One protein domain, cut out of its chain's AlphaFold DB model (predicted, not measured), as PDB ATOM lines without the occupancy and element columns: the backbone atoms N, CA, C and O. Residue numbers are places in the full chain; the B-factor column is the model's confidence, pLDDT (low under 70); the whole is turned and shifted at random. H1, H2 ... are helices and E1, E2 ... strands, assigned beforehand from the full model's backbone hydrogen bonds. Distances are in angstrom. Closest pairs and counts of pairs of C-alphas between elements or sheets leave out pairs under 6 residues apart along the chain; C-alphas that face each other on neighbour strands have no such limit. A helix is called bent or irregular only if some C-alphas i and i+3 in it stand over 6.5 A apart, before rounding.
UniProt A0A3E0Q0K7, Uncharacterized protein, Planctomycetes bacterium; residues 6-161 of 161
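What this domain is: This is residues 6 to 161 of the 161 residues of an uncharacterized protein of Planctomycetes bacterium (UniProt A0A3E0Q0K7). A strongly twisted sheet of seven strands makes a head at one end, and two long helices, H1 and H3, lie side by side as an arm that makes much of the length. In the head, the row E2, E3, E4 joins the row E5, E6, E7 through E4 and E6, E1 adds an edge next to E5, and the short helix H2 packs beside the strands. The printed part has 156 residues, with three named helices and seven named strands; along the chain H1 comes first, then the strands E1 to E4, then H2, then the strands E5 to E7, and last H3; the sheet is branched and mixed, with E4 and E6 parallel and the other neighbour pairs antiparallel, and the class is mixed, helices and strands. The whole is loose, with a radius of gyration of the C-alphas of 19.8 A, and only just elongated, spanning 70 by 35 by 26 A.

Where its parts are: The strands are E1, residues 40 to 43; E2, 47 to 55, 23.8 A long; E3, 58 to 67, 25.5 A; E4, 73 to 78; E5, 97 to 104, 21.1 A; E6, 107 to 115, 22.5 A; and E7, 123 to 125. E3 bends by 56 degrees at residue 61 and E6 by 63 degrees at residue 111. H1, residues 6 to 26, is 30.3 A long and begins at C-alpha 6 (34.877, 66.656, -17.315). H1 is neither bent nor irregular, but only just: C-alphas 13 and 16 are 6.5 A apart. H2 is residues 85 to 90. H3, residues 127 to 160, runs 49.1 A from C-alpha 127 (24.899, 39.400, -52.376) to C-alpha 160 (36.973, 72.616, -18.245).

How they stand to each other: E6 has three neighbours: E5 on one side, E4 and E7 on the other, beside residues 108 to 110 and 112 to 114. E5 and E6 are an antiparallel hairpin, with N 98 and O 114 at 2.8 A. E4 and E6 are parallel, with N 110 and O 75 at 2.7 A. E6 and E7 are a hairpin, with N 113 and O 125 at 2.9 A. E5, E6 and E7 form a meander, each strand the antiparallel neighbour of the one before, as do E2, E3 and E4; there N 51 and O 63 are 2.8 A apart, and N 64 and O 76 2.8 A. E1 is antiparallel to E5, with N 99 and O 41 at 2.8 A. H2 is on the sheet, over none of its strands, at a height over the sheet of 7.3 A. H3 is on the sheet but only grazes it, with residues 127 to 133; the closest C-alphas of H3 and E6, Phe 127 and Glu 112, are 4.7 A apart. H1, not on the sheet, touches H3 at a shallow tilt of 8 degrees, opposite ways; their closest C-alphas, Gly 13 and Phe 152, are 4.8 A apart. H2 and H3 are apart. In H2 and H3 every O i to N i+4 pair is within hydrogen-bond range; in H1, 15 of 17 are.

The domain as a whole: The C-alphas farthest apart, Pro 119 and Lys 161, are 70.3 A apart. The printed part has no cut. The link from H1 to E1, 13 residues, is long. Mean pLDDT of the printed part is 83.0; residues 54 to 61, 78 to 92 and 118 to 122 are under 70.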
ATOM      1  N   VAL A   6      34.066  66.769 -16.092       81.56
ATOM      2  CA  VAL A   6      34.877  66.656 -17.315       81.56
ATOM      3  C   VAL A   6      35.339  65.217 -17.576       81.56
ATOM      4  O   VAL A   6      35.251  64.736 -18.702       81.56
ATOM      5  N   VAL A   7      35.779  64.493 -16.541       82.38
ATOM      6  CA  VAL A   7      36.244  63.102 -16.675       82.38
ATOM      7  C   VAL A   7      35.084  62.181 -17.059       82.38
ATOM      8  O   VAL A   7      35.257  61.296 -17.892       82.38
ATOM      9  N   LYS A   8      33.877  62.419 -16.525       82.94
ATOM     10  CA  LYS A   8      32.675  61.676 -16.941       82.94
ATOM     11  C   LYS A   8      32.335  61.935 -18.411       82.94
ATOM     12  O   LYS A   8      32.046  60.983 -19.127       82.94
ATOM     13  N   CYS A   9      32.420  63.186 -18.871       82.56
ATOM     14  CA  CYS A   9      32.193  63.533 -20.277       82.56
ATOM     15  C   CYS A   9      33.222  62.890 -21.211       82.56
ATOM     16  O   CYS A   9      32.838  62.403 -22.269       82.56
ATOM     17  N   MET A  10      34.499  62.820 -20.819       82.00
ATOM     18  CA  MET A  10      35.512  62.120 -21.619       82.00
ATOM     19  C   MET A  10      35.246  60.613 -21.690       82.00
ATOM     20  O   MET A  10      35.309  60.037 -22.770       82.00
ATOM     21  N   ILE A  11      34.893  59.973 -20.570       84.94
ATOM     22  CA  ILE A  11      34.554  58.542 -20.561       84.94
ATOM     23  C   ILE A  11      33.340  58.282 -21.465       84.94
ATOM     24  O   ILE A  11      33.403  57.417 -22.332       84.94
ATOM     25  N   LEU A  12      32.260  59.055 -21.324       86.06
ATOM     26  CA  LEU A  12      31.056  58.900 -22.151       86.06
ATOM     27  C   LEU A  12      31.292  59.241 -23.628       86.06
ATOM     28  O   LEU A  12      30.696  58.617 -24.503       86.06
ATOM     29  N   GLY A  13      32.160  60.210 -23.907       86.62
ATOM     30  CA  GLY A  13      32.492  60.642 -25.260       86.62
ATOM     31  C   GLY A  13      33.331  59.641 -26.042       86.62
ATOM     32  O   GLY A  13      33.272  59.660 -27.263       86.62
ATOM     33  N   TRP A  14      34.079  58.768 -25.363       90.69
ATOM     34  CA  TRP A  14      35.000  57.831 -26.014       90.69
ATOM     35  C   TRP A  14      34.615  56.365 -25.824       90.69
ATOM     36  O   TRP A  14      34.605  55.611 -26.793       90.69
ATOM     37  N   VAL A  15      34.260  55.952 -24.604       90.81
ATOM     38  CA  VAL A  15      33.976  54.540 -24.302       90.81
ATOM     39  C   VAL A  15      32.692  54.083 -24.985       90.81
ATOM     40  O   VAL A  15      32.674  53.012 -25.582       90.81
ATOM     41  N   VAL A  16      31.632  54.896 -24.949       88.31
ATOM     42  CA  VAL A  16      30.342  54.517 -25.549       88.31
ATOM     43  C   VAL A  16      30.455  54.381 -27.076       88.31
ATOM     44  O   VAL A  16      30.119  53.308 -27.579       88.31
ATOM     45  N   PRO A  17      30.994  55.362 -27.831       90.06
ATOM     46  CA  PRO A  17      31.205  55.190 -29.269       90.06
ATOM     47  C   PRO A  17      32.136  54.029 -29.611       90.06
ATOM     48  O   PRO A  17      31.839  53.279 -30.533       90.06
ATOM     49  N   ALA A  18      33.225  53.829 -28.860       90.75
ATOM     50  CA  ALA A  18      34.140  52.714 -29.104       90.75
ATOM     51  C   ALA A  18      33.447  51.350 -28.952       90.75
ATOM     52  O   ALA A  18      33.643  50.474 -29.790       90.75
ATOM     53  N   LEU A  19      32.600  51.182 -27.930       89.62
ATOM     54  CA  LEU A  19      31.813  49.960 -27.744       89.62
ATOM     55  C   LEU A  19      30.803  49.753 -28.877       89.62
ATOM     56  O   LEU A  19      30.695  48.643 -29.390       89.62
ATOM     57  N   ILE A  20      30.106  50.808 -29.308       87.25
ATOM     58  CA  ILE A  20      29.170  50.733 -30.443       87.25
ATOM     59  C   ILE A  20      29.908  50.300 -31.717       87.25
ATOM     60  O   ILE A  20      29.466  49.390 -32.416       87.25
ATOM     61  N   LEU A  21      31.057  50.918 -32.001       89.38
ATOM     62  CA  LEU A  21      31.884  50.577 -33.157       89.38
ATOM     63  C   LEU A  21      32.391  49.136 -33.092       89.38
ATOM     64  O   LEU A  21      32.387  48.452 -34.114       89.38
ATOM     65  N   LEU A  22      32.795  48.666 -31.910       88.88
ATOM     66  CA  LEU A  22      33.227  47.286 -31.701       88.88
ATOM     67  C   LEU A  22      32.095  46.303 -32.013       88.88
ATOM     68  O   LEU A  22      32.300  45.370 -32.785       88.88
ATOM     69  N   VAL A  23      30.895  46.538 -31.473       84.38
ATOM     70  CA  VAL A  23      29.727  45.680 -31.721       84.38
ATOM     71  C   VAL A  23      29.430  45.593 -33.214       84.38
ATOM     72  O   VAL A  23      29.238  44.500 -33.725       84.38
ATOM     73  N   VAL A  24      29.473  46.704 -33.947       82.56
ATOM     74  CA  VAL A  24      29.190  46.706 -35.392       82.56
ATOM     75  C   VAL A  24      30.201  45.904 -36.220       82.56
ATOM     76  O   VAL A  24      29.832  45.353 -37.258       82.56
ATOM     77  N   HIS A  25      31.457  45.810 -35.777       81.31
ATOM     78  CA  HIS A  25      32.462  44.987 -36.456       81.31
ATOM     79  C   HIS A  25      32.368  43.505 -36.090       81.31
ATOM     80  O   HIS A  25      32.732  42.670 -36.909       81.31
ATOM     81  N   VAL A  26      31.899  43.179 -34.882       82.75
ATOM     82  CA  VAL A  26      31.842  41.793 -34.387       82.75
ATOM     83  C   VAL A  26      30.490  41.129 -34.674       82.75
ATOM     84  O   VAL A  26      30.431  39.921 -34.859       82.75
ATOM     85  N   ALA A  27      29.399  41.895 -34.706       79.12
ATOM     86  CA  ALA A  27      28.041  41.353 -34.752       79.12
ATOM     87  C   ALA A  27      27.462  41.178 -36.164       79.12
ATOM     88  O   ALA A  27      26.404  40.571 -36.294       79.12
ATOM     89  N   GLY A  28      28.108  41.697 -37.211       80.38
ATOM     90  CA  GLY A  28      27.578  41.645 -38.576       80.38
ATOM     91  C   GLY A  28      28.626  41.278 -39.627       80.38
ATOM     92  O   GLY A  28      29.818  41.487 -39.385       80.38
ATOM     93  N   PRO A  29      28.187  40.788 -40.804       86.38
ATOM     94  CA  PRO A  29      29.065  40.475 -41.933       86.38
ATOM     95  C   PRO A  29      29.925  41.682 -42.304       86.38
ATOM     96  O   PRO A  29      29.471  42.818 -42.157       86.38
ATOM     97  N   ASP A  30      31.159  41.452 -42.765       88.75
ATOM     98  CA  ASP A  30      32.089  42.522 -43.132       88.75
ATOM     99  C   ASP A  30      31.930  42.987 -44.587       88.75
ATOM    100  O   ASP A  30      32.283  42.233 -45.493       88.75
ATOM    101  N   PRO A  31      31.529  44.263 -44.810       88.00
ATOM    102  CA  PRO A  31      31.571  45.044 -46.033       88.00
ATOM    103  C   PRO A  31      32.537  44.631 -47.117       88.00
ATOM    104  O   PRO A  31      32.242  44.574 -48.304       88.00
ATOM    105  N   ASN A  32      33.763  44.516 -46.621       87.81
ATOM    106  CA  ASN A  32      34.986  44.536 -47.393       87.81
ATOM    107  C   ASN A  32      35.524  43.126 -47.632       87.81
ATOM    108  O   ASN A  32      36.477  42.962 -48.396       87.81
ATOM    109  N   GLN A  33      34.941  42.129 -46.965       90.25
ATOM    110  CA  GLN A  33      35.279  40.734 -47.161       90.25
ATOM    111  C   GLN A  33      34.788  40.294 -48.541       90.25
ATOM    112  O   GLN A  33      33.689  40.652 -48.978       90.25
ATOM    113  N   ARG A  34      35.618  39.538 -49.263       90.56
ATOM    114  CA  ARG A  34      35.258  39.103 -50.616       90.56
ATOM    115  C   ARG A  34      34.146  38.071 -50.557       90.56
ATOM    116  O   ARG A  34      34.098  37.251 -49.641       90.56
ATOM    117  N   ARG A  35      33.290  38.064 -51.581       91.81
ATOM    118  CA  ARG A  35      32.169  37.127 -51.689       91.81
ATOM    119  C   ARG A  35      32.621  35.687 -51.463       91.81
ATOM    120  O   ARG A  35      31.987  34.981 -50.688       91.81
ATOM    121  N   GLU A  36      33.720  35.263 -52.078       91.88
ATOM    122  CA  GLU A  36      34.225  33.884 -52.035       91.88
ATOM    123  C   GLU A  36      34.690  33.438 -50.644       91.88
ATOM    124  O   GLU A  36      34.758  32.239 -50.388       91.88
ATOM    125  N   GLU A  37      34.997  34.382 -49.754       92.56
ATOM    126  CA  GLU A  37      35.493  34.105 -48.404       92.56
ATOM    127  C   GLU A  37      34.362  33.774 -47.424       92.56
ATOM    128  O   GLU A  37      34.615  33.226 -46.353       92.56
ATOM    129  N   PHE A  38      33.114  34.075 -47.787       93.12
ATOM    130  CA  PHE A  38      31.952  33.652 -47.015       93.12
ATOM    131  C   PHE A  38      31.632  32.175 -47.276       93.12
ATOM    132  O   PHE A  38      31.731  31.719 -48.421       93.12
ATOM    133  N   PRO A  39      31.195  31.415 -46.259       94.44
ATOM    134  CA  PRO A  39      30.735  30.054 -46.471       94.44
ATOM    135  C   PRO A  39      29.524  30.028 -47.413       94.44
ATOM    136  O   PRO A  39      28.630  30.879 -47.369       94.44
ATOM    137  N   GLY A  40      29.520  29.034 -48.297       93.25
ATOM    138  CA  GLY A  40      28.449  28.786 -49.251       93.25
ATOM    139  C   GLY A  40      27.983  27.343 -49.160       93.25
ATOM    140  O   GLY A  40      28.778  26.443 -48.878       93.25
ATOM    141  N   LYS A  41      26.692  27.119 -49.387       93.94
ATOM    142  CA  LYS A  41      26.088  25.790 -49.303       93.94
ATOM    143  C   LYS A  41      24.941  25.664 -50.287       93.94
ATOM    144  O   LYS A  41      24.197  26.617 -50.492       93.94
ATOM    145  N   THR A  42      24.778  24.472 -50.837       93.31
ATOM    146  CA  THR A  42      23.690  24.158 -51.760       93.31
ATOM    147  C   THR A  42      22.830  23.054 -51.167       93.31
ATOM    148  O   THR A  42      23.366  22.048 -50.700       93.31
ATOM    149  N   PHE A  43      21.516  23.260 -51.127       92.75
ATOM    150  CA  PHE A  43      20.560  22.278 -50.622       92.75
ATOM    151  C   PHE A  43      19.135  22.583 -51.089       92.75
ATOM    152  O   PHE A  43      18.820  23.695 -51.508       92.75
ATOM    153  N   GLU A  44      18.249  21.597 -50.970       91.44
ATOM    154  CA  GLU A  44      16.806  21.809 -51.068       91.44
ATOM    155  C   GLU A  44      16.252  22.207 -49.685       91.44
ATOM    156  O   GLU A  44      16.425  21.448 -48.725       91.44
ATOM    157  N   PRO A  45      15.647  23.399 -49.528       89.75
ATOM    158  CA  PRO A  45      15.144  23.851 -48.236       89.75
ATOM    159  C   PRO A  45      14.019  22.962 -47.711       89.75
ATOM    160  O   PRO A  45      13.037  22.719 -48.410       89.75
ATOM    161  N   VAL A  46      14.112  22.551 -46.444       90.88
ATOM    162  CA  VAL A  46      13.024  21.816 -45.770       90.88
ATOM    163  C   VAL A  46      11.875  22.758 -45.437       90.88
ATOM    164  O   VAL A  46      10.702  22.383 -45.477       90.88
ATOM    165  N   ARG A  47      12.212  24.001 -45.082       88.25
ATOM    166  CA  ARG A  47      11.243  25.018 -44.692       88.25
ATOM    167  C   ARG A  47      11.771  26.406 -45.022       88.25
ATOM    168  O   ARG A  47      12.934  26.704 -44.764       88.25
ATOM    169  N   ILE A  48      10.889  27.249 -45.545       85.94
ATOM    170  CA  ILE A  48      11.113  28.679 -45.751       85.94
ATOM    171  C   ILE A  48       9.933  29.397 -45.106       85.94
ATOM    172  O   ILE A  48       8.790  28.963 -45.274       85.94
ATOM    173  N   TRP A  49      10.198  30.419 -44.301       86.94
ATOM    174  CA  TRP A  49       9.148  31.192 -43.646       86.94
ATOM    175  C   TRP A  49       9.638  32.585 -43.285       86.94
ATOM    176  O   TRP A  49      10.835  32.812 -43.117       86.94
ATOM    177  N   ILE A  50       8.694  33.504 -43.120       83.38
ATOM    178  CA  ILE A  50       8.957  34.818 -42.546       83.38
ATOM    179  C   ILE A  50       8.648  34.735 -41.050       83.38
ATOM    180  O   ILE A  50       7.566  34.298 -40.653       83.38
ATOM    181  N   ALA A  51       9.617  35.100 -40.218       81.44
ATOM    182  CA  ALA A  51       9.459  35.236 -38.780       81.44
ATOM    183  C   ALA A  51       9.371  36.718 -38.416       81.44
ATOM    184  O   ALA A  51      10.207  37.521 -38.820       81.44
ATOM    185  N   GLU A  52       8.365  37.077 -37.632       76.94
ATOM    186  CA  GLU A  52       8.249  38.403 -37.038       76.94
ATOM    187  C   GLU A  52       9.082  38.431 -35.756       76.94
ATOM    188  O   GLU A  52       8.888  37.599 -34.860       76.94
ATOM    189  N   LYS A  53      10.037  39.359 -35.664       71.00
ATOM    190  CA  LYS A  53      10.822  39.553 -34.448       71.00
ATOM    191  C   LYS A  53      10.346  40.824 -33.765       71.00
ATOM    192  O   LYS A  53      10.738  41.931 -34.126       71.00
ATOM    193  N   SER A  54       9.500  40.631 -32.756       63.47
ATOM    194  CA  SER A  54       9.148  41.696 -31.829       63.47
ATOM    195  C   SER A  54      10.284  41.876 -30.831       63.47
ATOM    196  O   SER A  54      10.585  40.973 -30.045       63.47
ATOM    197  N   ASP A  55      10.942  43.030 -30.873       59.53
ATOM    198  CA  ASP A  55      11.626  43.500 -29.679       59.53
ATOM    199  C   ASP A  55      10.557  44.050 -28.713       59.53
ATOM    200  O   ASP A  55       9.398  44.232 -29.082       59.53
ATOM    201  N   GLY A  56      10.869  44.219 -27.429       46.41
ATOM    202  CA  GLY A  56       9.868  44.489 -26.383       46.41
ATOM    203  C   GLY A  56       9.036  45.785 -26.517       46.41
ATOM    204  O   GLY A  56       8.451  46.206 -25.518       46.41
ATOM    205  N   ARG A  57       9.001  46.446 -27.682       43.06
ATOM    206  CA  ARG A  57       8.214  47.649 -28.000       43.06
ATOM    207  C   ARG A  57       7.227  47.486 -29.166       43.06
ATOM    208  O   ARG A  57       6.400  48.378 -29.343       43.06
ATOM    209  N   GLY A  58       7.248  46.370 -29.891       46.28
ATOM    210  CA  GLY A  58       6.438  46.142 -31.092       46.28
ATOM    211  C   GLY A  58       7.159  45.208 -32.063       46.28
ATOM    212  O   GLY A  58       8.229  44.697 -31.740       46.28
ATOM    213  N   ALA A  59       6.565  44.918 -33.221       48.06
ATOM    214  CA  ALA A  59       7.281  44.234 -34.292       48.06
ATOM    215  C   ALA A  59       8.156  45.229 -35.048       48.06
ATOM    216  O   ALA A  59       7.665  46.010 -35.856       48.06
ATOM    217  N   ASP A  60       9.452  45.183 -34.751       61.00
ATOM    218  CA  ASP A  60      10.438  46.127 -35.279       61.00
ATOM    219  C   ASP A  60      11.211  45.542 -36.479       61.00
ATOM    220  O   ASP A  60      11.972  46.260 -37.126       61.00
ATOM    221  N   SER A  61      11.043  44.246 -36.797       68.38
ATOM    222  CA  SER A  61      11.667  43.632 -37.981       68.38
ATOM    223  C   SER A  61      11.030  42.314 -38.435       68.38
ATOM    224  O   SER A  61      10.520  41.531 -37.623       68.38
ATOM    225  N   PHE A  62      11.152  42.032 -39.734       75.81
ATOM    226  CA  PHE A  62      10.825  40.745 -40.347       75.81
ATOM    227  C   PHE A  62      12.101  39.998 -40.755       75.81
ATOM    228  O   PHE A  62      13.048  40.572 -41.292       75.81
ATOM    229  N   GLU A  63      12.134  38.694 -40.488       84.69
ATOM    230  CA  GLU A  63      13.243  37.811 -40.840       84.69
ATOM    231  C   GLU A  63      12.784  36.757 -41.843       84.69
ATOM    232  O   GLU A  63      11.948  35.911 -41.531       84.69
ATOM    233  N   LEU A  64      13.379  36.747 -43.030       85.44
ATOM    234  CA  LEU A  64      13.300  35.602 -43.928       85.44
ATOM    235  C   LEU A  64      14.176  34.486 -43.362       85.44
ATOM    236  O   LEU A  64      15.381  34.678 -43.220       85.44
ATOM    237  N   ARG A  65      13.598  33.318 -43.090       89.88
ATOM    238  CA  ARG A  65      14.305  32.144 -42.575       89.88
ATOM    239  C   ARG A  65      14.248  30.971 -43.540       89.88
ATOM    240  O   ARG A  65      13.210  30.694 -44.141       89.88
ATOM    241  N   ILE A  66      15.369  30.266 -43.645       90.25
ATOM    242  CA  ILE A  66      15.547  29.061 -44.453       90.25
ATOM    243  C   ILE A  66      16.156  27.980 -43.557       90.25
ATOM    244  O   ILE A  66      17.219  28.188 -42.980       90.25
ATOM    245  N   ALA A  67      15.497  26.826 -43.465       92.69
ATOM    246  CA  ALA A  67      16.020  25.648 -42.776       92.69
ATOM    247  C   ALA A  67      16.562  24.633 -43.783       92.69
ATOM    248  O   ALA A  67      15.880  24.272 -44.755       92.69
ATOM    249  N   SER A  68      17.774  24.153 -43.536       92.88
ATOM    250  CA  SER A  68      18.406  23.110 -44.337       92.88
ATOM    251  C   SER A  68      18.103  21.698 -43.805       92.88
ATOM    252  O   SER A  68      17.675  21.535 -42.661       92.88
ATOM    253  N   PRO A  69      18.318  20.645 -44.619       91.88
ATOM    254  CA  PRO A  69      18.041  19.255 -44.229       91.88
ATOM    255  C   PRO A  69      18.833  18.735 -43.026       91.88
ATOM    256  O   PRO A  69      18.402  17.797 -42.362       91.88
ATOM    257  N   ASP A  70      19.986  19.332 -42.742       92.94
ATOM    258  CA  ASP A  70      20.833  19.039 -41.585       92.94
ATOM    259  C   ASP A  70      20.418  19.787 -40.309       92.94
ATOM    260  O   ASP A  70      21.053  19.617 -39.273       92.94
ATOM    261  N   GLY A  71      19.329  20.561 -40.354       90.75
ATOM    262  CA  GLY A  71      18.760  21.240 -39.189       90.75
ATOM    263  C   GLY A  71      19.358  22.615 -38.892       90.75
ATOM    264  O   GLY A  71      18.944  23.244 -37.922       90.75
ATOM    265  N   GLU A  72      20.288  23.098 -39.720       93.69
ATOM    266  CA  GLU A  72      20.791  24.470 -39.636       93.69
ATOM    267  C   GLU A  72      19.726  25.467 -40.116       93.69
ATOM    268  O   GLU A  72      19.000  25.231 -41.089       93.69
ATOM    269  N   GLU A  73      19.651  26.613 -39.439       93.88
ATOM    270  CA  GLU A  73      18.788  27.727 -39.825       93.88
ATOM    271  C   GLU A  73      19.629  28.908 -40.298       93.88
ATOM    272  O   GLU A  73      20.648  29.257 -39.698       93.88
ATOM    273  N   TYR A  74      19.155  29.549 -41.360       93.38
ATOM    274  CA  TYR A  74      19.757  30.733 -41.950       93.38
ATOM    275  C   TYR A  74      18.708  31.835 -42.038       93.38
ATOM    276  O   TYR A  74      17.565  31.555 -42.404       93.38
ATOM    277  N   PHE A  75      19.073  33.079 -41.728       91.25
ATOM    278  CA  PHE A  75      18.120  34.186 -41.712       91.25
ATOM    279  C   PHE A  75      18.636  35.456 -42.387       91.25
ATOM    280  O   PHE A  75      19.796  35.822 -42.250       91.25
ATOM    281  N   HIS A  76      17.762  36.177 -43.081       88.38
ATOM    282  CA  HIS A  76      17.998  37.544 -43.539       88.38
ATOM    283  C   HIS A  76      17.017  38.466 -42.814       88.38
ATOM    284  O   HIS A  76      15.814  38.213 -42.861       88.38
ATOM    285  N   ARG A  77      17.512  39.507 -42.135       81.69
ATOM    286  CA  ARG A  77      16.657  40.504 -41.476       81.69
ATOM    287  C   ARG A  77      16.468  41.701 -42.394       81.69
ATOM    288  O   ARG A  77      17.418  42.452 -42.618       81.69
ATOM    289  N   ASP A  78      15.236  41.885 -42.833       68.88
ATOM    290  CA  ASP A  78      14.831  43.051 -43.598       68.88
ATOM    291  C   ASP A  78      14.644  44.249 -42.646       68.88
ATOM    292  O   ASP A  78      14.060  44.076 -41.567       68.88
ATOM    293  N   PRO A  79      15.188  45.441 -42.952       56.88
ATOM    294  CA  PRO A  79      14.886  46.654 -42.190       56.88
ATOM    295  C   PRO A  79      13.464  47.187 -42.406       56.88
ATOM    296  O   PRO A  79      13.082  48.120 -41.695       56.88
ATOM    297  N   GLU A  80      12.719  46.709 -43.406       56.75
ATOM    298  CA  GLU A  80      11.414  47.282 -43.717       56.75
ATOM    299  C   GLU A  80      10.376  47.027 -42.604       56.75
ATOM    300  O   GLU A  80      10.346  45.954 -41.993       56.75
ATOM    301  N   PRO A  81       9.508  48.021 -42.319       52.75
ATOM    302  CA  PRO A  81       8.489  47.937 -41.269       52.75
ATOM    303  C   PRO A  81       7.338  46.982 -41.615       52.75
ATOM    304  O   PRO A  81       6.448  46.780 -40.791       52.75
ATOM    305  N   GLU A  82       7.330  46.413 -42.820       52.94
ATOM    306  CA  GLU A  82       6.325  45.471 -43.298       52.94
ATOM    307  C   GLU A  82       7.009  44.280 -43.988       52.94
ATOM    308  O   GLU A  82       8.086  44.434 -44.570       52.94
ATOM    309  N   PRO A  83       6.421  43.073 -43.927       56.97
ATOM    310  CA  PRO A  83       6.999  41.914 -44.579       56.97
ATOM    311  C   PRO A  83       6.919  42.105 -46.092       56.97
ATOM    312  O   PRO A  83       5.833  42.301 -46.638       56.97
ATOM    313  N   ILE A  84       8.051  41.987 -46.787       60.34
ATOM    314  CA  ILE A  84       8.060  41.998 -48.249       60.34
ATOM    315  C   ILE A  84       7.346  40.728 -48.736       60.34
ATOM    316  O   ILE A  84       7.958  39.668 -48.885       60.34
ATOM    317  N   GLU A  85       6.043  40.819 -49.025       59.44
ATOM    318  CA  GLU A  85       5.264  39.736 -49.650       59.44
ATOM    319  C   GLU A  85       5.930  39.226 -50.940       59.44
ATOM    320  O   GLU A  85       5.743  38.076 -51.342       59.44
ATOM    321  N   GLU A  86       6.727  40.069 -51.601       61.03
ATOM    322  CA  GLU A  86       7.489  39.690 -52.785       61.03
ATOM    323  C   GLU A  86       8.601  38.676 -52.495       61.03
ATOM    324  O   GLU A  86       8.869  37.850 -53.365       61.03
ATOM    325  N   LEU A  87       9.231  38.687 -51.313       61.53
ATOM    326  CA  LEU A  87      10.299  37.737 -50.988       61.53
ATOM    327  C   LEU A  87       9.734  36.320 -50.887       61.53
ATOM    328  O   LEU A  87      10.218  35.443 -51.595       61.53
ATOM    329  N   ASP A  88       8.660  36.105 -50.118       65.44
ATOM    330  CA  ASP A  88       8.009  34.785 -50.013       65.44
ATOM    331  C   ASP A  88       7.511  34.279 -51.379       65.44
ATOM    332  O   ASP A  88       7.692  33.113 -51.729       65.44
ATOM    333  N   ARG A  89       6.967  35.175 -52.218       66.25
ATOM    334  CA  ARG A  89       6.505  34.832 -53.576       66.25
ATOM    335  C   ARG A  89       7.636  34.468 -54.538       66.25
ATOM    336  O   ARG A  89       7.402  33.697 -55.468       66.25
ATOM    337  N   ARG A  90       8.841  35.013 -54.344       66.94
ATOM    338  CA  ARG A  90      10.019  34.731 -55.181       66.94
ATOM    339  C   ARG A  90      10.671  33.392 -54.850       66.94
ATOM    340  O   ARG A  90      11.442  32.906 -55.671       66.94
ATOM    341  N   PHE A  91      10.366  32.775 -53.705       69.56
ATOM    342  CA  PHE A  91      10.929  31.478 -53.340       69.56
ATOM    343  C   PHE A  91      10.221  30.324 -54.060       69.56
ATOM    344  O   PHE A  91       9.071  29.994 -53.750       69.56
ATOM    345  N   PRO A  92      10.895  29.635 -54.998       67.19
ATOM    346  CA  PRO A  92      10.326  28.446 -55.595       67.19
ATOM    347  C   PRO A  92      10.354  27.307 -54.571       67.19
ATOM    348  O   PRO A  92      11.415  26.875 -54.121       67.19
ATOM    349  N   ARG A  93       9.173  26.799 -54.215       71.00
ATOM    350  CA  ARG A  93       9.048  25.614 -53.357       71.00
ATOM    351  C   ARG A  93       9.653  24.398 -54.064       71.00
ATOM    352  O   ARG A  93       9.450  24.231 -55.268       71.00
ATOM    353  N   ASN A  94      10.358  23.555 -53.310       73.50
ATOM    354  CA  ASN A  94      10.978  22.309 -53.782       73.50
ATOM    355  C   ASN A  94      12.019  22.511 -54.897       73.50
ATOM    356  O   ASN A  94      12.069  21.762 -55.875       73.50
ATOM    357  N   LYS A  95      12.815  23.580 -54.802       83.44
ATOM    358  CA  LYS A  95      13.989  23.758 -55.656       83.44
ATOM    359  C   LYS A  95      15.243  23.831 -54.813       83.44
ATOM    360  O   LYS A  95      15.254  24.399 -53.726       83.44
ATOM    361  N   GLU A  96      16.310  23.295 -55.382       89.19
ATOM    362  CA  GLU A  96      17.649  23.439 -54.845       89.19
ATOM    363  C   GLU A  96      18.091  24.907 -54.921       89.19
ATOM    364  O   GLU A  96      18.023  25.551 -55.979       89.19
ATOM    365  N   VAL A  97      18.536  25.428 -53.781       90.12
ATOM    366  CA  VAL A  97      19.075  26.777 -53.641       90.12
ATOM    367  C   VAL A  97      20.542  26.704 -53.244       90.12
ATOM    368  O   VAL A  97      20.948  25.869 -52.437       90.12
ATOM    369  N   SER A  98      21.335  27.601 -53.810       92.44
ATOM    370  CA  SER A  98      22.687  27.906 -53.364       92.44
ATOM    371  C   SER A  98      22.610  29.149 -52.495       92.44
ATOM    372  O   SER A  98      22.203  30.212 -52.969       92.44
ATOM    373  N   ILE A  99      23.018  29.029 -51.239       93.31
ATOM    374  CA  ILE A  99      23.094  30.144 -50.305       93.31
ATOM    375  C   ILE A  99      24.541  30.533 -50.029       93.31
ATOM    376  O   ILE A  99      25.456  29.708 -50.094       93.31
ATOM    377  N   ARG A 100      24.725  31.791 -49.646       95.06
ATOM    378  CA  ARG A 100      25.935  32.295 -48.999       95.06
ATOM    379  C   ARG A 100      25.532  32.963 -47.703       95.06
ATOM    380  O   ARG A 100      24.535  33.687 -47.674       95.06
ATOM    381  N   TYR A 101      26.289  32.718 -46.647       94.56
ATOM    382  CA  TYR A 101      25.944  33.214 -45.322       94.56
ATOM    383  C   TYR A 101      27.174  33.716 -44.568       94.56
ATOM    384  O   TYR A 101      28.307  33.441 -44.950       94.56
ATOM    385  N   ALA A 102      26.941  34.471 -43.502       93.56
ATOM    386  CA  ALA A 102      27.941  34.816 -42.505       93.56
ATOM    387  C   ALA A 102      27.521  34.260 -41.151       93.56
ATOM    388  O   ALA A 102      26.354  34.337 -40.769       93.56
ATOM    389  N   GLU A 103      28.479  33.740 -40.402       90.81
ATOM    390  CA  GLU A 103      28.260  33.384 -39.006       90.81
ATOM    391  C   GLU A 103      28.233  34.668 -38.173       90.81
ATOM    392  O   GLU A 103      29.135  35.504 -38.256       90.81
ATOM    393  N   SER A 104      27.179  34.846 -37.383       85.50
ATOM    394  CA  SER A 104      27.048  35.961 -36.451       85.50
ATOM    395  C   SER A 104      26.682  35.460 -35.059       85.50
ATOM    396  O   SER A 104      26.281  34.315 -34.864       85.50
ATOM    397  N   ILE A 105      26.749  36.364 -34.086       82.75
ATOM    398  CA  ILE A 105      26.340  36.105 -32.699       82.75
ATOM    399  C   ILE A 105      24.844  35.749 -32.604       82.75
ATOM    400  O   ILE A 105      24.424  35.075 -31.668       82.75
ATOM    401  N   GLU A 106      24.033  36.197 -33.567       80.81
ATOM    402  CA  GLU A 106      22.598  35.897 -33.647       80.81
ATOM    403  C   GLU A 106      22.295  34.606 -34.435       80.81
ATOM    404  O   GLU A 106      21.141  34.184 -34.483       80.81
ATOM    405  N   GLY A 107      23.309  33.974 -35.039       87.88
ATOM    406  CA  GLY A 107      23.188  32.798 -35.907       87.88
ATOM    407  C   GLY A 107      23.671  33.061 -37.337       87.88
ATOM    408  O   GLY A 107      24.372  34.045 -37.596       87.88
ATOM    409  N   ASN A 108      23.289  32.185 -38.271       92.88
ATOM    410  CA  ASN A 108      23.741  32.248 -39.662       92.88
ATOM    411  C   ASN A 108      22.943  33.284 -40.470       92.88
ATOM    412  O   ASN A 108      21.779  33.074 -40.810       92.88
ATOM    413  N   VAL A 109      23.583  34.395 -40.820       91.81
ATOM    414  CA  VAL A 109      22.987  35.488 -41.592       91.81
ATOM    415  C   VAL A 109      23.083  35.192 -43.085       91.81
ATOM    416  O   VAL A 109      24.180  35.065 -43.619       91.81
ATOM    417  N   LEU A 110      21.955  35.137 -43.785       92.88
ATOM    418  CA  LEU A 110      21.878  35.015 -45.237       92.88
ATOM    419  C   LEU A 110      22.369  36.295 -45.917       92.88
ATOM    420  O   LEU A 110      21.863  37.394 -45.675       92.88
ATOM    421  N   LEU A 111      23.336  36.111 -46.812       92.38
ATOM    422  CA  LEU A 111      23.901  37.154 -47.661       92.38
ATOM    423  C   LEU A 111      23.468  36.988 -49.111       92.38
ATOM    424  O   LEU A 111      23.317  37.971 -49.824       92.38
ATOM    425  N   GLU A 112      23.283  35.749 -49.557       92.00
ATOM    426  CA  GLU A 112      22.915  35.446 -50.933       92.00
ATOM    427  C   GLU A 112      22.022  34.213 -50.996       92.00
ATOM    428  O   GLU A 112      22.250  33.247 -50.267       92.00
ATOM    429  N   VAL A 113      21.053  34.225 -51.911       90.62
ATOM    430  CA  VAL A 113      20.248  33.054 -52.263       90.62
ATOM    431  C   VAL A 113      20.035  33.021 -53.774       90.62
ATOM    432  O   VAL A 113      19.470  33.954 -54.344       90.62
ATOM    433  N   VAL A 114      20.447  31.928 -54.417       90.44
ATOM    434  CA  VAL A 114      20.316  31.697 -55.863       90.44
ATOM    435  C   VAL A 114      19.627  30.363 -56.113       90.44
ATOM    436  O   VAL A 114      19.952  29.362 -55.479       90.44
ATOM    437  N   VAL A 115      18.698  30.319 -57.066       87.88
ATOM    438  CA  VAL A 115      18.058  29.066 -57.492       87.88
ATOM    439  C   VAL A 115      18.973  28.337 -58.476       87.88
ATOM    440  O   VAL A 115      19.296  28.880 -59.530       87.88
ATOM    441  N   VAL A 116      19.370  27.099 -58.167       82.81
ATOM    442  CA  VAL A 116      20.355  26.350 -58.978       82.81
ATOM    443  C   VAL A 116      19.750  25.838 -60.289       82.81
ATOM    444  O   VAL A 116      20.390  25.899 -61.333       82.81
ATOM    445  N   ASN A 117      18.488  25.397 -60.257       70.75
ATOM    446  CA  ASN A 117      17.803  24.752 -61.388       70.75
ATOM    447  C   ASN A 117      16.627  25.598 -61.933       70.75
ATOM    448  O   ASN A 117      15.542  25.091 -62.232       70.75
ATOM    449  N   GLY A 118      16.801  26.922 -61.992       63.41
ATOM    450  CA  GLY A 118      15.826  27.875 -62.540       63.41
ATOM    451  C   GLY A 118      16.048  28.185 -64.031       63.41
ATOM    452  O   GLY A 118      17.159  28.019 -64.525       63.41
ATOM    453  N   PRO A 119      15.020  28.660 -64.766       55.78
ATOM    454  CA  PRO A 119      15.156  29.070 -66.173       55.78
ATOM    455  C   PRO A 119      16.111  30.265 -66.373       55.78
ATOM    456  O   PRO A 119      16.581  30.499 -67.482       55.78
ATOM    457  N   ALA A 120      16.444  30.974 -65.294       58.78
ATOM    458  CA  ALA A 120      17.607  31.837 -65.162       58.78
ATOM    459  C   ALA A 120      18.232  31.573 -63.780       58.78
ATOM    460  O   ALA A 120      17.509  31.210 -62.847       58.78
ATOM    461  N   LEU A 121      19.551  31.761 -63.643       63.34
ATOM    462  CA  LEU A 121      20.234  31.882 -62.344       63.34
ATOM    463  C   LEU A 121      19.763  33.181 -61.672       63.34
ATOM    464  O   LEU A 121      20.477  34.180 -61.631       63.34
ATOM    465  N   GLU A 122      18.508  33.199 -61.244       69.19
ATOM    466  CA  GLU A 122      17.892  34.349 -60.610       69.19
ATOM    467  C   GLU A 122      18.266  34.332 -59.128       69.19
ATOM    468  O   GLU A 122      17.995  33.371 -58.397       69.19
ATOM    469  N   ALA A 123      18.961  35.386 -58.702       78.69
ATOM    470  CA  ALA A 123      19.263  35.609 -57.302       78.69
ATOM    471  C   ALA A 123      17.997  36.134 -56.619       78.69
ATOM    472  O   ALA A 123      17.562  37.252 -56.885       78.69
ATOM    473  N   ILE A 124      17.417  35.322 -55.735       82.19
ATOM    474  CA  ILE A 124      16.286  35.728 -54.892       82.19
ATOM    475  C   ILE A 124      16.745  36.813 -53.919       82.19
ATOM    476  O   ILE A 124      16.051  37.808 -53.719       82.19
ATOM    477  N   LEU A 125      17.942  36.628 -53.357       85.94
ATOM    478  CA  LEU A 125      18.612  37.587 -52.492       85.94
ATOM    479  C   LEU A 125      20.016  37.849 -53.059       85.94
ATOM    480  O   LEU A 125      20.878  36.975 -52.952       85.94
ATOM    481  N   PRO A 126      20.260  38.997 -53.714       88.62
ATOM    482  CA  PRO A 126      21.562  39.300 -54.300       88.62
ATOM    483  C   PRO A 126      22.594  39.711 -53.244       88.62
ATOM    484  O   PRO A 126      22.354  40.647 -52.479       88.62
ATOM    485  N   PHE A 127      23.781  39.095 -53.284       90.75
ATOM    486  CA  PHE A 127      24.899  39.400 -52.376       90.75
ATOM    487  C   PHE A 127      25.228  40.896 -52.314       90.75
ATOM    488  O   PHE A 127      25.293  41.483 -51.236       90.75
ATOM    489  N   GLU A 128      25.379  41.529 -53.478       90.06
ATOM    490  CA  GLU A 128      25.734  42.949 -53.584       90.06
ATOM    491  C   GLU A 128      24.709  43.861 -52.905       90.06
ATOM    492  O   GLU A 128      25.079  44.845 -52.262       90.06
ATOM    493  N   SER A 129      23.419  43.522 -53.005       88.00
ATOM    494  CA  SER A 129      22.356  44.315 -52.383       88.00
ATOM    495  C   SER A 129      22.450  44.242 -50.864       88.00
ATOM    496  O   SER A 129      22.439  45.275 -50.196       88.00
ATOM    497  N   VAL A 130      22.615  43.031 -50.320       88.62
ATOM    498  CA  VAL A 130      22.721  42.816 -48.871       88.62
ATOM    499  C   VAL A 130      23.974  43.494 -48.317       88.62
ATOM    500  O   VAL A 130      23.913  44.218 -47.323       88.62
ATOM    501  N   MET A 131      25.120  43.334 -48.980       91.19
ATOM    502  CA  MET A 131      26.382  43.923 -48.524       91.19
ATOM    503  C   MET A 131      26.406  45.447 -48.636       91.19
ATOM    504  O   MET A 131      26.959  46.118 -47.759       91.19
ATOM    505  N   THR A 132      25.761  46.014 -49.659       89.81
ATOM    506  CA  THR A 132      25.569  47.468 -49.773       89.81
ATOM    507  C   THR A 132      24.773  48.004 -48.589       89.81
ATOM    508  O   THR A 132      25.118  49.045 -48.026       89.81
ATOM    509  N   GLU A 133      23.747  47.276 -48.159       86.38
ATOM    510  CA  GLU A 133      22.937  47.666 -47.015       86.38
ATOM    511  C   GLU A 133      23.734  47.625 -45.702       86.38
ATOM    512  O   GLU A 133      23.739  48.599 -44.941       86.38
ATOM    513  N   TYR A 134      24.497  46.553 -45.461       86.94
ATOM    514  CA  TYR A 134      25.398  46.485 -44.308       86.94
ATOM    515  C   TYR A 134      26.457  47.590 -44.341       86.94
ATOM    516  O   TYR A 134      26.731  48.210 -43.310       86.94
ATOM    517  N   SER A 135      27.015  47.896 -45.514       89.69
ATOM    518  CA  SER A 135      27.954  49.008 -45.698       89.69
ATOM    519  C   SER A 135      27.317  50.346 -45.323       89.69
ATOM    520  O   SER A 135      27.894  51.131 -44.562       89.69
ATOM    521  N   HIS A 136      26.082  50.581 -45.776       88.19
ATOM    522  CA  HIS A 136      25.323  51.776 -45.438       88.19
ATOM    523  C   HIS A 136      25.076  51.884 -43.927       88.19
ATOM    524  O   HIS A 136      25.391  52.914 -43.325       88.19
ATOM    525  N   ARG A 137      24.599  50.810 -43.282       84.69
ATOM    526  CA  ARG A 137      24.382  50.757 -41.825       84.69
ATOM    527  C   ARG A 137      25.676  51.041 -41.054       84.69
ATOM    528  O   ARG A 137      25.677  51.885 -40.155       84.69
ATOM    529  N   ARG A 138      26.801  50.421 -41.438       89.00
ATOM    530  CA  ARG A 138      28.119  50.684 -40.827       89.00
ATOM    531  C   ARG A 138      28.521  52.151 -40.962       89.00
ATOM    532  O   ARG A 138      28.926  52.769 -39.978       89.00
ATOM    533  N   ARG A 139      28.351  52.739 -42.148       90.00
ATOM    534  CA  ARG A 139      28.666  54.151 -42.404       90.00
ATOM    535  C   ARG A 139      27.839  55.096 -41.532       90.00
ATOM    536  O   ARG A 139      28.401  56.044 -40.983       90.00
ATOM    537  N   VAL A 140      26.540  54.838 -41.375       88.94
ATOM    538  CA  VAL A 140      25.669  55.625 -40.484       88.94
ATOM    539  C   VAL A 140      26.177  55.554 -39.047       88.94
ATOM    540  O   VAL A 140      26.348  56.594 -38.410       88.94
ATOM    541  N   VAL A 141      26.505  54.357 -38.553       88.62
ATOM    542  CA  VAL A 141      27.050  54.194 -37.198       88.62
ATOM    543  C   VAL A 141      28.368  54.952 -37.028       88.62
ATOM    544  O   VAL A 141      28.554  55.615 -36.010       88.62
ATOM    545  N   TYR A 142      29.258  54.931 -38.023       91.56
ATOM    546  CA  TYR A 142      30.513  55.691 -37.975       91.56
ATOM    547  C   TYR A 142      30.275  57.201 -37.883       91.56
ATOM    548  O   TYR A 142      30.926  57.876 -37.085       91.56
ATOM    549  N   ILE A 143      29.323  57.737 -38.651       93.88
ATOM    550  CA  ILE A 143      28.964  59.162 -38.614       93.88
ATOM    551  C   ILE A 143      28.382  59.540 -37.247       93.88
ATOM    552  O   ILE A 143      28.766  60.564 -36.674       93.88
ATOM    553  N   VAL A 144      27.490  58.710 -36.697       91.75
ATOM    554  CA  VAL A 144      26.896  58.926 -35.369       91.75
ATOM    555  C   VAL A 144      27.973  58.891 -34.286       91.75
ATOM    556  O   VAL A 144      28.045  59.810 -33.472       91.75
ATOM    557  N   ALA A 145      28.854  57.890 -34.310       91.50
ATOM    558  CA  ALA A 145      29.968  57.766 -33.375       91.50
ATOM    559  C   ALA A 145      30.911  58.979 -33.448       91.50
ATOM    560  O   ALA A 145      31.253  59.554 -32.416       91.50
ATOM    561  N   ALA A 146      31.282  59.424 -34.653       92.19
ATOM    562  CA  ALA A 146      32.129  60.600 -34.841       92.19
ATOM    563  C   ALA A 146      31.465  61.881 -34.308       92.19
ATOM    564  O   ALA A 146      32.092  62.655 -33.583       92.19
ATOM    565  N   THR A 147      30.180  62.080 -34.611       94.12
ATOM    566  CA  THR A 147      29.399  63.232 -34.130       94.12
ATOM    567  C   THR A 147      29.293  63.232 -32.605       94.12
ATOM    568  O   THR A 147      29.478  64.270 -31.968       94.12
ATOM    569  N   TRP A 148      29.071  62.060 -32.005       94.56
ATOM    570  CA  TRP A 148      29.038  61.871 -30.555       94.56
ATOM    571  C   TRP A 148      30.370  62.250 -29.907       94.56
ATOM    572  O   TRP A 148      30.396  63.052 -28.972       94.56
ATOM    573  N   CYS A 149      31.485  61.736 -30.436       92.62
ATOM    574  CA  CYS A 149      32.821  62.084 -29.961       92.62
ATOM    575  C   CYS A 149      33.045  63.602 -30.007       92.62
ATOM    576  O   CYS A 149      33.496  64.184 -29.019       92.62
ATOM    577  N   LEU A 150      32.710  64.265 -31.119       92.56
ATOM    578  CA  LEU A 150      32.875  65.716 -31.261       92.56
ATOM    579  C   LEU A 150      32.046  66.493 -30.233       92.56
ATOM    580  O   LEU A 150      32.576  67.391 -29.575       92.56
ATOM    581  N   PHE A 151      30.779  66.121 -30.046       93.81
ATOM    582  CA  PHE A 151      29.888  66.770 -29.086       93.81
ATOM    583  C   PHE A 151      30.413  66.668 -27.647       93.81
ATOM    584  O   PHE A 151      30.508  67.677 -26.947       93.81
ATOM    585  N   PHE A 152      30.812  65.471 -27.205       91.69
ATOM    586  CA  PHE A 152      31.299  65.274 -25.837       91.69
ATOM    587  C   PHE A 152      32.676  65.898 -25.594       91.69
ATOM    588  O   PHE A 152      32.920  66.390 -24.491       91.69
ATOM    589  N   ASN A 153      33.556  65.940 -26.602       88.88
ATOM    590  CA  ASN A 153      34.819  66.675 -26.496       88.88
ATOM    591  C   ASN A 153      34.577  68.192 -26.398       88.88
ATOM    592  O   ASN A 153      35.194  68.849 -25.559       88.88
ATOM    593  N   LEU A 154      33.641  68.744 -27.181       91.31
ATOM    594  CA  LEU A 154      33.255  70.154 -27.080       91.31
ATOM    595  C   LEU A 154      32.657  70.475 -25.703       91.31
ATOM    596  O   LEU A 154      33.042  71.460 -25.074       91.31
ATOM    597  N   LEU A 155      31.765  69.619 -25.198       91.69
ATOM    598  CA  LEU A 155      31.177  69.767 -23.868       91.69
ATOM    599  C   LEU A 155      32.242  69.693 -22.765       91.69
ATOM    600  O   LEU A 155      32.232  70.503 -21.842       91.69
ATOM    601  N   ALA A 156      33.184  68.751 -22.864       88.19
ATOM    602  CA  ALA A 156      34.292  68.626 -21.921       88.19
ATOM    603  C   ALA A 156      35.183  69.877 -21.918       88.19
ATOM    604  O   ALA A 156      35.572  70.331 -20.845       88.19
ATOM    605  N   TYR A 157      35.459  70.456 -23.091       88.81
ATOM    606  CA  TYR A 157      36.204  71.710 -23.218       88.81
ATOM    607  C   TYR A 157      35.477  72.884 -22.548       88.81
ATOM    608  O   TYR A 157      36.091  73.621 -21.779       88.81
ATOM    609  N   VAL A 158      34.166  73.028 -22.778       90.44
ATOM    610  CA  VAL A 158      33.349  74.076 -22.140       90.44
ATOM    611  C   VAL A 158      33.286  73.905 -20.622       90.44
ATOM    612  O   VAL A 158      33.340  74.896 -19.916       90.44
ATOM    613  N   LEU A 159      33.199  72.669 -20.116       86.94
ATOM    614  CA  LEU A 159      33.164  72.374 -18.675       86.94
ATOM    615  C   LEU A 159      34.530  72.485 -17.982       86.94
ATOM    616  O   LEU A 159      34.594  72.513 -16.753       86.94
ATOM    617  N   TRP A 160      35.617  72.429 -18.750       83.06
ATOM    618  CA  TRP A 160      36.973  72.616 -18.245       83.06
ATOM    619  C   TRP A 160      37.328  74.095 -18.095       83.06
ATOM    620  O   TRP A 160      38.085  74.449 -17.190       83.06
ATOM    621  N   LYS A 161      36.823  74.922 -19.014       77.75
ATOM    622  CA  LYS A 161      36.996  76.372 -19.015       77.75
ATOM    623  C   LYS A 161      36.137  77.034 -17.938       77.75
ATOM    624  O   LYS A 161      36.639  78.025 -17.365       77.75
TER     625      LYS A 161